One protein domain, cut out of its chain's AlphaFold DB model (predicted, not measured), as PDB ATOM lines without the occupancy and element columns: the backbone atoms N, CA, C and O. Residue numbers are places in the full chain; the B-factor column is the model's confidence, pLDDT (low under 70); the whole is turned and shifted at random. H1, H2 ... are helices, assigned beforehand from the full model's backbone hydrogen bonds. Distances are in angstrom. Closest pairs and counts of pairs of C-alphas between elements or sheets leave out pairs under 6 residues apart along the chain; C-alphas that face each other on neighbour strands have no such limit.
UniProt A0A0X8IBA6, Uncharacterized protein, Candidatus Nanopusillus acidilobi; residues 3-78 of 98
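This is residues 3 to 78 of the 98 residues of an uncharacterized protein of Candidatus Nanopusillus acidilobi (UniProt A0A0X8IBA6). Four helices stand at the four corners of a rough square, with the longest, H1, next to H3 and to H4, and H2 at the corner diagonally across from H1, between H3 and H4; the square is well joined at H1 and looser at H2, which only just touches H3 and is near H4 without touching it. After H4, residues 68 to 78 hold no named helix and fold back past H1. The printed part has 76 residues with four named helices in the order H1, H2, H3, H4 and no named strand; the class is all helix. The whole is compact and rounded, with a radius of gyration of the C-alphas of 11.2 A and spans of 29 by 25 by 20 A.

H1, residues 3 to 18, is 22.4 A long and begins at C-alpha 3 (17.444, 37.516, -18.817). H3 is residues 43 to 52, 14.0 A, and H4 is residues 58 to 67, 14.5 A, ending at C-alpha 67 (31.314, 35.051, -40.079). H2, residues 24 to 35, is 16.3 A long and begins at C-alpha 24 (41.433, 42.584, -32.111).

H1 touches H4, the closest C-alphas being those of Lys 11 and Pro 58, 5.3 A apart; they run the same way at a shallow tilt of 21 degrees. With residues 8 to 15 alone, H1 touches H3, closest at the C-alphas of Lys 8 and Ile 51, 5.4 A; these run opposite ways at a shallow tilt of 23 degrees. H2 and H3 only just touch, with 3 pairs of C-alphas within 8 A, H2 by residues 24 to 28 alone; the closest C-alphas, of Leu 24 and Trp 43, are 6.8 A apart, at a shallow tilt of 24 degrees, the same way. The packing of these three pairs is mostly aligned, their lines at shallow tilts. H2 and H4 are near each other, with 6 pairs of C-alphas within 10 A. H1 and H2 are apart, as are H3 and H4. In H1, H2, H3 and H4 every O i to N i+4 pair is within hydrogen-bond range.

The C-alphas farthest apart, of Arg 41 and Asp 78, are 29.8 A apart. The printed part has no cut; the links H1 to H2 and H3 to H4 are tight, H2 to H3 is short, and no link is long. Mean pLDDT of the printed part is 93.4, and residue 3 is under 70.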
ATOM      1  N   ASP A   3      16.924  37.670 -17.453       68.25
ATOM      2  CA  ASP A   3      17.444  37.516 -18.817       68.25
ATOM      3  C   ASP A   3      18.771  38.253 -19.048       68.25
ATOM      4  O   ASP A   3      19.661  37.745 -19.722       68.25
ATOM      5  N   ASN A   4      18.964  39.415 -18.411       80.88
ATOM      6  CA  ASN A   4      20.170  40.228 -18.605       80.88
ATOM      7  C   ASN A   4      21.426  39.550 -18.005       80.88
ATOM      8  O   ASN A   4      22.490  39.531 -18.619       80.88
ATOM      9  N   LEU A   5      21.304  38.892 -16.846       85.94
ATOM     10  CA  LEU A   5      22.416  38.143 -16.233       85.94
ATOM     11  C   LEU A   5      22.819  36.920 -17.061       85.94
ATOM     12  O   LEU A   5      24.011  36.671 -17.238       85.94
ATOM     13  N   ARG A   6      21.838  36.181 -17.591       89.31
ATOM     14  CA  ARG A   6      22.098  35.042 -18.477       89.31
ATOM     15  C   ARG A   6      22.763  35.500 -19.776       89.31
ATOM     16  O   ARG A   6      23.769  34.923 -20.167       89.31
ATOM     17  N   ASN A   7      22.270  36.573 -20.392       92.06
ATOM     18  CA  ASN A   7      22.858  37.109 -21.621       92.06
ATOM     19  C   ASN A   7      24.317  37.531 -21.423       92.06
ATOM     20  O   ASN A   7      25.157  37.231 -22.267       92.06
ATOM     21  N   LYS A   8      24.641  38.165 -20.292       93.19
ATOM     22  CA  LYS A   8      26.028  38.508 -19.950       93.19
ATOM     23  C   LYS A   8      26.916  37.272 -19.828       93.19
ATOM     24  O   LYS A   8      27.995  37.259 -20.411       93.19
ATOM     25  N   ALA A   9      26.442  36.227 -19.149       92.56
ATOM     26  CA  ALA A   9      27.187  34.977 -19.010       92.56
ATOM     27  C   ALA A   9      27.433  34.288 -20.366       92.56
ATOM     28  O   ALA A   9      28.547  33.843 -20.633       92.56
ATOM     29  N   ILE A  10      26.429  34.258 -21.251       94.56
ATOM     30  CA  ILE A  10      26.576  33.677 -22.596       94.56
ATOM     31  C   ILE A  10      27.584  34.485 -23.418       94.56
ATOM     32  O   ILE A  10      28.502  33.910 -23.999       94.56
ATOM     33  N   LYS A  11      27.481  35.822 -23.425       95.50
ATOM     34  CA  LYS A  11      28.464  36.689 -24.097       95.50
ATOM     35  C   LYS A  11      29.881  36.436 -23.584       95.50
ATOM     36  O   LYS A  11      30.808  36.327 -24.377       95.50
ATOM     37  N   GLU A  12      30.065  36.316 -22.270       94.75
ATOM     38  CA  GLU A  12      31.369  36.000 -21.674       94.75
ATOM     39  C   GLU A  12      31.927  34.656 -22.154       94.75
ATOM     40  O   GLU A  12      33.122  34.563 -22.462       94.75
ATOM     41  N   ALA A  13      31.075  33.630 -22.243       94.69
ATOM     42  CA  ALA A  13      31.452  32.312 -22.739       94.69
ATOM     43  C   ALA A  13      31.879  32.373 -24.214       94.69
ATOM     44  O   ALA A  13      32.987  31.943 -24.543       94.69
ATOM     45  N   LEU A  14      31.065  32.993 -25.073       95.50
ATOM     46  CA  LEU A  14      31.351  33.169 -26.500       95.50
ATOM     47  C   LEU A  14      32.653  33.958 -26.727       95.50
ATOM     48  O   LEU A  14      33.567  33.493 -27.409       95.50
ATOM     49  N   LEU A  15      32.821  35.102 -26.058       94.88
ATOM     50  CA  LEU A  15      34.031  35.928 -26.176       94.88
ATOM     51  C   LEU A  15      35.291  35.229 -25.659       94.88
ATOM     52  O   LEU A  15      36.407  35.561 -26.061       94.88
ATOM     53  N   SER A  16      35.149  34.283 -24.732       93.31
ATOM     54  CA  SER A  16      36.277  33.479 -24.258       93.31
ATOM     55  C   SER A  16      36.705  32.434 -25.284       93.31
ATOM     56  O   SER A  16      37.898  32.159 -25.381       93.31
ATOM     57  N   GLN A  17      35.771  31.920 -26.088       93.12
ATOM     58  CA  GLN A  17      36.067  31.028 -27.212       93.12
ATOM     59  C   GLN A  17      36.659  31.767 -28.414       93.12
ATOM     60  O   GLN A  17      37.429  31.174 -29.166       93.12
ATOM     61  N   LEU A  18      36.286  33.035 -28.592       92.81
ATOM     62  CA  LEU A  18      36.723  33.882 -29.699       92.81
ATOM     63  C   LEU A  18      38.133  34.454 -29.502       92.81
ATOM     64  O   LEU A  18      38.870  34.679 -30.463       92.81
ATOM     65  N   LYS A  19      38.532  34.671 -28.241       91.44
ATOM     66  CA  LYS A  19      39.843  35.230 -27.894       91.44
ATOM     67  C   LYS A  19      40.969  34.381 -28.492       91.44
ATOM     68  O   LYS A  19      41.135  33.217 -28.143       91.44
ATOM     69  N   GLY A  20      41.786  35.008 -29.338       90.38
ATOM     70  CA  GLY A  20      42.923  34.362 -30.000       90.38
ATOM     71  C   GLY A  20      42.577  33.610 -31.287       90.38
ATOM     72  O   GLY A  20      43.489  33.068 -31.904       90.38
ATOM     73  N   LYS A  21      41.303  33.590 -31.699       93.44
ATOM     74  CA  LYS A  21      40.862  33.067 -33.003       93.44
ATOM     75  C   LYS A  21      40.558  34.172 -34.016       93.44
ATOM     76  O   LYS A  21      40.701  33.934 -35.204       93.44
ATOM     77  N   VAL A  22      40.187  35.355 -33.529       93.38
ATOM     78  CA  VAL A  22      39.906  36.555 -34.332       93.38
ATOM     79  C   VAL A  22      40.848  37.675 -33.920       93.38
ATOM     80  O   VAL A  22      41.329  37.693 -32.775       93.38
ATOM     81  N   SER A  23      41.168  38.581 -34.846       93.94
ATOM     82  CA  SER A  23      42.026  39.711 -34.524       93.94
ATOM     83  C   SER A  23      41.274  40.740 -33.678       93.94
ATOM     84  O   SER A  23      40.047  40.819 -33.646       93.94
ATOM     85  N   LEU A  24      42.030  41.531 -32.923       94.25
ATOM     86  CA  LEU A  24      41.433  42.584 -32.111       94.25
ATOM     87  C   LEU A  24      40.861  43.717 -32.973       94.25
ATOM     88  O   LEU A  24      39.972  44.420 -32.511       94.25
ATOM     89  N   ASP A  25      41.391  43.911 -34.179       95.50
ATOM     90  CA  ASP A  25      40.929  44.965 -35.074       95.50
ATOM     91  C   ASP A  25      39.593  44.582 -35.721       95.50
ATOM     92  O   ASP A  25      38.683  45.402 -35.682       95.50
ATOM     93  N   ASP A  26      39.423  43.325 -36.148       95.75
ATOM     94  CA  ASP A  26      38.176  42.844 -36.774       95.75
ATOM     95  C   ASP A  26      36.974  43.014 -35.834       95.75
ATOM     96  O   ASP A  26      35.932  43.549 -36.203       95.75
ATOM     97  N   ILE A  27      37.131  42.644 -34.557       96.12
ATOM     98  CA  ILE A  27      36.054  42.811 -33.570       96.12
ATOM     99  C   ILE A  27      35.797  44.284 -33.211       96.12
ATOM    100  O   ILE A  27      34.689  44.636 -32.813       96.12
ATOM    101  N   ILE A  28      36.803  45.159 -33.314       96.75
ATOM    102  CA  ILE A  28      36.629  46.603 -33.089       96.75
ATOM    103  C   ILE A  28      35.904  47.247 -34.273       96.75
ATOM    104  O   ILE A  28      35.061  48.115 -34.051       96.75
ATOM    105  N   GLU A  29      36.228  46.829 -35.494       96.75
ATOM    106  CA  GLU A  29      35.552  47.253 -36.720       96.75
ATOM    107  C   GLU A  29      34.088  46.822 -36.694       96.75
ATOM    108  O   GLU A  29      33.213  47.677 -36.781       96.75
ATOM    109  N   TRP A  30      33.815  45.554 -36.380       96.88
ATOM    110  CA  TRP A  30      32.453  45.049 -36.193       96.88
ATOM    111  C   TRP A  30      31.640  45.863 -35.171       96.88
ATOM    112  O   TRP A  30      30.502  46.250 -35.432       96.88
ATOM    113  N   LEU A  31      32.228  46.190 -34.013       96.88
ATOM    114  CA  LEU A  31      31.563  47.027 -33.006       96.88
ATOM    115  C   LEU A  31      31.194  48.416 -33.534       96.88
ATOM    116  O   LEU A  31      30.156  48.966 -33.151       96.88
ATOM    117  N   TRP A  32      32.055  48.998 -34.364       96.75
ATOM    118  CA  TRP A  32      31.834  50.316 -34.935       96.75
ATOM    119  C   TRP A  32      30.808  50.284 -36.071       96.75
ATOM    120  O   TRP A  32      29.926  51.139 -36.096       96.75
ATOM    121  N   ASP A  33      30.891  49.298 -36.958       96.69
ATOM    122  CA  ASP A  33      30.073  49.224 -38.167       96.69
ATOM    123  C   ASP A  33      28.626  48.816 -37.871       96.69
ATOM    124  O   ASP A  33      27.697  49.459 -38.365       96.69
ATOM    125  N   ASP A  34      28.421  47.823 -37.000       95.31
ATOM    126  CA  ASP A  34      27.084  47.277 -36.732       95.31
ATOM    127  C   ASP A  34      26.350  48.025 -35.610       95.31
ATOM    128  O   ASP A  34      25.123  48.135 -35.622       95.31
ATOM    129  N   PHE A  35      27.094  48.558 -34.633       95.31
ATOM    130  CA  PHE A  35      26.519  49.141 -33.413       95.31
ATOM    131  C   PHE A  35      26.963  50.584 -33.141       95.31
ATOM    132  O   PHE A  35      26.474  51.210 -32.201       95.31
ATOM    133  N   GLY A  36      27.909  51.141 -33.906       96.31
ATOM    134  CA  GLY A  36      28.463  52.474 -33.631       96.31
ATOM    135  C   GLY A  36      29.237  52.560 -32.308       96.31
ATOM    136  O   GLY A  36      29.454  53.658 -31.778       96.31
ATOM    137  N   LEU A  37      29.651  51.422 -31.743       95.44
ATOM    138  CA  LEU A  37      30.301  51.335 -30.440       95.44
ATOM    139  C   LEU A  37      31.819  51.420 -30.577       95.44
ATOM    140  O   LEU A  37      32.439  50.819 -31.446       95.44
ATOM    141  N   ARG A  38      32.445  52.167 -29.663       94.38
ATOM    142  CA  ARG A  38      33.901  52.339 -29.633       94.38
ATOM    143  C   ARG A  38      34.509  51.549 -28.487       94.38
ATOM    144  O   ARG A  38      34.191  51.799 -27.325       94.38
ATOM    145  N   ALA A  39      35.448  50.674 -28.819       94.25
ATOM    146  CA  ALA A  39      36.317  50.007 -27.861       94.25
ATOM    147  C   ALA A  39      37.770  50.457 -28.056       94.25
ATOM    148  O   ALA A  39      38.212  50.794 -29.157       94.25
ATOM    149  N   LYS A  40      38.540  50.477 -26.970       93.94
ATOM    150  CA  LYS A  40      39.997  50.618 -27.047       93.94
ATOM    151  C   LYS A  40      40.591  49.342 -27.643       93.94
ATOM    152  O   LYS A  40      40.018  48.267 -27.502       93.94
ATOM    153  N   ARG A  41      41.804  49.448 -28.198       92.62
ATOM    154  CA  ARG A  41      42.631  48.314 -28.657       92.62
ATOM    155  C   ARG A  41      43.139  47.454 -27.488       92.62
ATOM    156  O   ARG A  41      44.335  47.346 -27.240       92.62
ATOM    157  N   SER A  42      42.211  46.859 -26.742       95.19
ATOM    158  CA  SER A  42      42.450  45.850 -25.714       95.19
ATOM    159  C   SER A  42      41.269  44.883 -25.638       95.19
ATOM    160  O   SER A  42      40.114  45.307 -25.610       95.19
ATOM    161  N   TRP A  43      41.563  43.588 -25.519       94.38
ATOM    162  CA  TRP A  43      40.552  42.543 -25.344       94.38
ATOM    163  C   TRP A  43      39.665  42.763 -24.115       94.38
ATOM    164  O   TRP A  43      38.470  42.489 -24.175       94.38
ATOM    165  N   ASP A  44      40.219  43.259 -23.008       94.81
ATOM    166  CA  ASP A  44      39.440  43.566 -21.804       94.81
ATOM    167  C   ASP A  44      38.439  44.703 -22.042       94.81
ATOM    168  O   ASP A  44      37.332  44.691 -21.503       94.81
ATOM    169  N   ASP A  45      38.809  45.677 -22.874       96.19
ATOM    170  CA  ASP A  45      37.942  46.802 -23.214       96.19
ATOM    171  C   ASP A  45      36.799  46.362 -24.131       96.19
ATOM    172  O   ASP A  45      35.636  46.607 -23.815       96.19
ATOM    173  N   VAL A  46      37.131  45.618 -25.191       96.12
ATOM    174  CA  VAL A  46      36.168  45.000 -26.115       96.12
ATOM    175  C   VAL A  46      35.171  44.127 -25.357       96.12
ATOM    176  O   VAL A  46      33.960  44.309 -25.489       96.12
ATOM    177  N   LYS A  47      35.658  43.235 -24.483       96.12
ATOM    178  CA  LYS A  47      34.787  42.399 -23.646       96.12
ATOM    179  C   LYS A  47      33.842  43.241 -22.800       96.12
ATOM    180  O   LYS A  47      32.644  42.972 -22.771       96.12
ATOM    181  N   ARG A  48      34.356  44.278 -22.136       95.88
ATOM    182  CA  ARG A  48      33.538  45.155 -21.293       95.88
ATOM    183  C   ARG A  48      32.443  45.854 -22.098       95.88
ATOM    184  O   ARG A  48      31.315  45.905 -21.612       95.88
ATOM    185  N   VAL A  49      32.757  46.370 -23.288       96.62
ATOM    186  CA  VAL A  49      31.786  47.025 -24.184       96.62
ATOM    187  C   VAL A  49      30.681  46.048 -24.585       96.62
ATOM    188  O   VAL A  49      29.509  46.338 -24.361       96.62
ATOM    189  N   ILE A  50      31.042  44.855 -25.064       96.31
ATOM    190  CA  ILE A  50      30.079  43.840 -25.521       96.31
ATOM    191  C   ILE A  50      29.170  43.355 -24.384       96.31
ATOM    192  O   ILE A  50      27.951  43.265 -24.541       96.31
ATOM    193  N   ILE A  51      29.744  43.052 -23.217       95.19
ATOM    194  CA  ILE A  51      28.994  42.535 -22.059       95.19
ATOM    195  C   ILE A  51      28.080  43.610 -21.466       95.19
ATOM    196  O   ILE A  51      26.985  43.299 -20.997       95.19
ATOM    197  N   SER A  52      28.523  44.869 -21.462       92.81
ATOM    198  CA  SER A  52      27.762  45.974 -20.865       92.81
ATOM    199  C   SER A  52      26.712  46.561 -21.802       92.81
ATOM    200  O   SER A  52      25.811  47.232 -21.311       92.81
ATOM    201  N   SER A  53      26.823  46.324 -23.111       93.44
ATOM    202  CA  SER A  53      25.833  46.763 -24.094       93.44
ATOM    203  C   SER A  53      24.566  45.915 -24.004       93.44
ATOM    204  O   SER A  53      24.633  44.684 -24.054       93.44
ATOM    205  N   ASP A  54      23.412  46.569 -23.887       90.81
ATOM    206  CA  ASP A  54      22.103  45.921 -24.014       90.81
ATOM    207  C   ASP A  54      21.676  45.774 -25.492       90.81
ATOM    208  O   ASP A  54      20.762  45.004 -25.777       90.81
ATOM    209  N   GLU A  55      22.339  46.476 -26.421       92.50
ATOM    210  CA  GLU A  55      22.054  46.434 -27.867       92.50
ATOM    211  C   GLU A  55      22.638  45.188 -28.528       92.50
ATOM    212  O   GLU A  55      22.002  44.588 -29.386       92.50
ATOM    213  N   ILE A  56      23.829  44.772 -28.092       95.25
ATOM    214  CA  ILE A  56      24.449  43.543 -28.582       95.25
ATOM    215  C   ILE A  56      23.776  42.368 -27.884       95.25
ATOM    216  O   ILE A  56      23.772  42.296 -26.655       95.25
ATOM    217  N   LEU A  57      23.254  41.404 -28.624       95.38
ATOM    218  CA  LEU A  57      22.693  40.173 -28.087       95.38
ATOM    219  C   LEU A  57      23.718  39.030 -28.157       95.38
ATOM    220  O   LEU A  57      24.669  39.076 -28.939       95.38
ATOM    221  N   PRO A  58      23.564  37.971 -27.340       95.00
ATOM    222  CA  PRO A  58      24.394  36.773 -27.469       95.00
ATOM    223  C   PRO A  58      24.394  36.167 -28.882       95.00
ATOM    224  O   PRO A  58      25.408  35.635 -29.323       95.00
ATOM    225  N   GLN A  59      23.266  36.264 -29.588       95.25
ATOM    226  CA  GLN A  59      23.109  35.805 -30.964       95.25
ATOM    227  C   GLN A  59      24.002  36.588 -31.924       95.25
ATOM    228  O   GLN A  59      24.635  35.968 -32.766       95.25
ATOM    229  N   ASP A  60      24.119  37.906 -31.758       96.88
ATOM    230  CA  ASP A  60      24.961  38.739 -32.624       96.88
ATOM    231  C   ASP A  60      26.436  38.361 -32.476       96.88
ATOM    232  O   ASP A  60      27.149  38.221 -33.464       96.88
ATOM    233  N   VAL A  61      26.876  38.088 -31.242       96.25
ATOM    234  CA  VAL A  61      28.234  37.588 -30.985       96.25
ATOM    235  C   VAL A  61      28.446  36.228 -31.653       96.25
ATOM    236  O   VAL A  61      29.494  36.004 -32.245       96.25
ATOM    237  N   ALA A  62      27.473  35.317 -31.579       95.94
ATOM    238  CA  ALA A  62      27.573  34.007 -32.219       95.94
ATOM    239  C   ALA A  62      27.595  34.101 -33.755       95.94
ATOM    240  O   ALA A  62      28.355  33.372 -34.388       95.94
ATOM    241  N   THR A  63      26.806  35.005 -34.343       96.44
ATOM    242  CA  THR A  63      26.827  35.300 -35.784       96.44
ATOM    243  C   THR A  63      28.196  35.823 -36.201       96.44
ATOM    244  O   THR A  63      28.816  35.224 -37.072       96.44
ATOM    245  N   PHE A  64      28.729  36.825 -35.491       96.00
ATOM    246  CA  PHE A  64      30.074  37.345 -35.746       96.00
ATOM    247  C   PHE A  64      31.141  36.245 -35.671       96.00
ATOM    248  O   PHE A  64      32.010  36.157 -36.530       96.00
ATOM    249  N   MET A  65      31.062  35.348 -34.678       95.81
ATOM    250  CA  MET A  65      31.976  34.204 -34.602       95.81
ATOM    251  C   MET A  65      31.923  33.347 -35.875       95.81
ATOM    252  O   MET A  65      32.974  32.975 -36.388       95.81
ATOM    253  N   ILE A  66      30.727  33.043 -36.385       95.50
ATOM    254  CA  ILE A  66      30.542  32.219 -37.587       95.50
ATOM    255  C   ILE A  66      31.078  32.931 -38.832       95.50
ATOM    256  O   ILE A  66      31.743  32.281 -39.641       95.50
ATOM    257  N   ASP A  67      30.829  34.233 -38.961       95.19
ATOM    258  CA  ASP A  67      31.314  35.051 -40.079       95.19
ATOM    259  C   ASP A  67      32.850  35.074 -40.130       95.19
ATOM    260  O   ASP A  67      33.449  34.947 -41.197       95.19
ATOM    261  N   GLU A  68      33.487  35.079 -38.960       94.19
ATOM    262  CA  GLU A  68      34.938  34.964 -38.792       94.19
ATOM    263  C   GLU A  68      35.472  33.516 -38.892       94.19
ATOM    264  O   GLU A  68      36.650  33.239 -38.645       94.19
ATOM    265  N   GLY A  69      34.618  32.545 -39.230       93.75
ATOM    266  CA  GLY A  69      34.995  31.136 -39.386       93.75
ATOM    267  C   GLY A  69      35.182  30.369 -38.070       93.75
ATOM    268  O   GLY A  69      35.771  29.285 -38.055       93.75
ATOM    269  N   VAL A  70      34.679  30.898 -36.955       93.75
ATOM    270  CA  VAL A  70      34.717  30.283 -35.624       93.75
ATOM    271  C   VAL A  70      33.345  29.722 -35.258       93.75
ATOM    272  O   VAL A  70      32.409  30.448 -34.949       93.75
ATOM    273  N   THR A  71      33.222  28.398 -35.187       93.25
ATOM    274  CA  THR A  71      31.986  27.775 -34.697       93.25
ATOM    275  C   THR A  71      31.870  27.919 -33.171       93.25
ATOM    276  O   THR A  71      32.790  27.489 -32.462       93.25
ATOM    277  N   PRO A  72      30.780  28.508 -32.641       91.12
ATOM    278  CA  PRO A  72      30.532  28.560 -31.205       91.12
ATOM    279  C   PRO A  72      30.182  27.173 -30.658       91.12
ATOM    280  O   PRO A  72      29.448  26.409 -31.282       91.12
ATOM    281  N   ASP A  73      30.698  26.858 -29.474       91.44
ATOM    282  CA  ASP A  73      30.355  25.629 -28.755       91.44
ATOM    283  C   ASP A  73      28.915  25.684 -28.219       91.44
ATOM    284  O   ASP A  73      28.499  26.700 -27.653       91.44
ATOM    285  N   GLU A  74      28.164  24.584 -28.349       85.62
ATOM    286  CA  GLU A  74      26.769  24.495 -27.887       85.62
ATOM    287  C   GLU A  74      26.637  24.737 -26.373       85.62
ATOM    288  O   GLU A  74      25.669  25.352 -25.922       85.62
ATOM    289  N   GLY A  75      27.655  24.372 -25.585       87.00
ATOM    290  CA  GLY A  75      27.696  24.610 -24.145       87.00
ATOM    291  C   GLY A  75      27.766  26.091 -23.758       87.00
ATOM    292  O   GLY A  75      27.523  26.428 -22.598       87.00
ATOM    293  N   ALA A  76      28.036  27.001 -24.702       88.12
ATOM    294  CA  ALA A  76      27.983  28.443 -24.456       88.12
ATOM    295  C   ALA A  76      26.577  28.925 -24.065       88.12
ATOM    296  O   ALA A  76      26.453  29.927 -23.361       88.12
ATOM    297  N   TRP A  77      25.522  28.227 -24.497       88.56
ATOM    298  CA  TRP A  77      24.127  28.610 -24.253       88.56
ATOM    299  C   TRP A  77      23.598  28.140 -22.895       88.56
ATOM    300  O   TRP A  77      22.683  28.758 -22.337       88.56
ATOM    301  N   ASP A  78      24.195  27.086 -22.343       85.50
ATOM    302  CA  ASP A  78      23.781  26.454 -21.086       85.50
ATOM    303  C   ASP A  78      24.504  27.023 -19.861       85.50
ATOM    304  O   ASP A  78      24.319  26.556 -18.732       85.50
TER     305      ASP A  78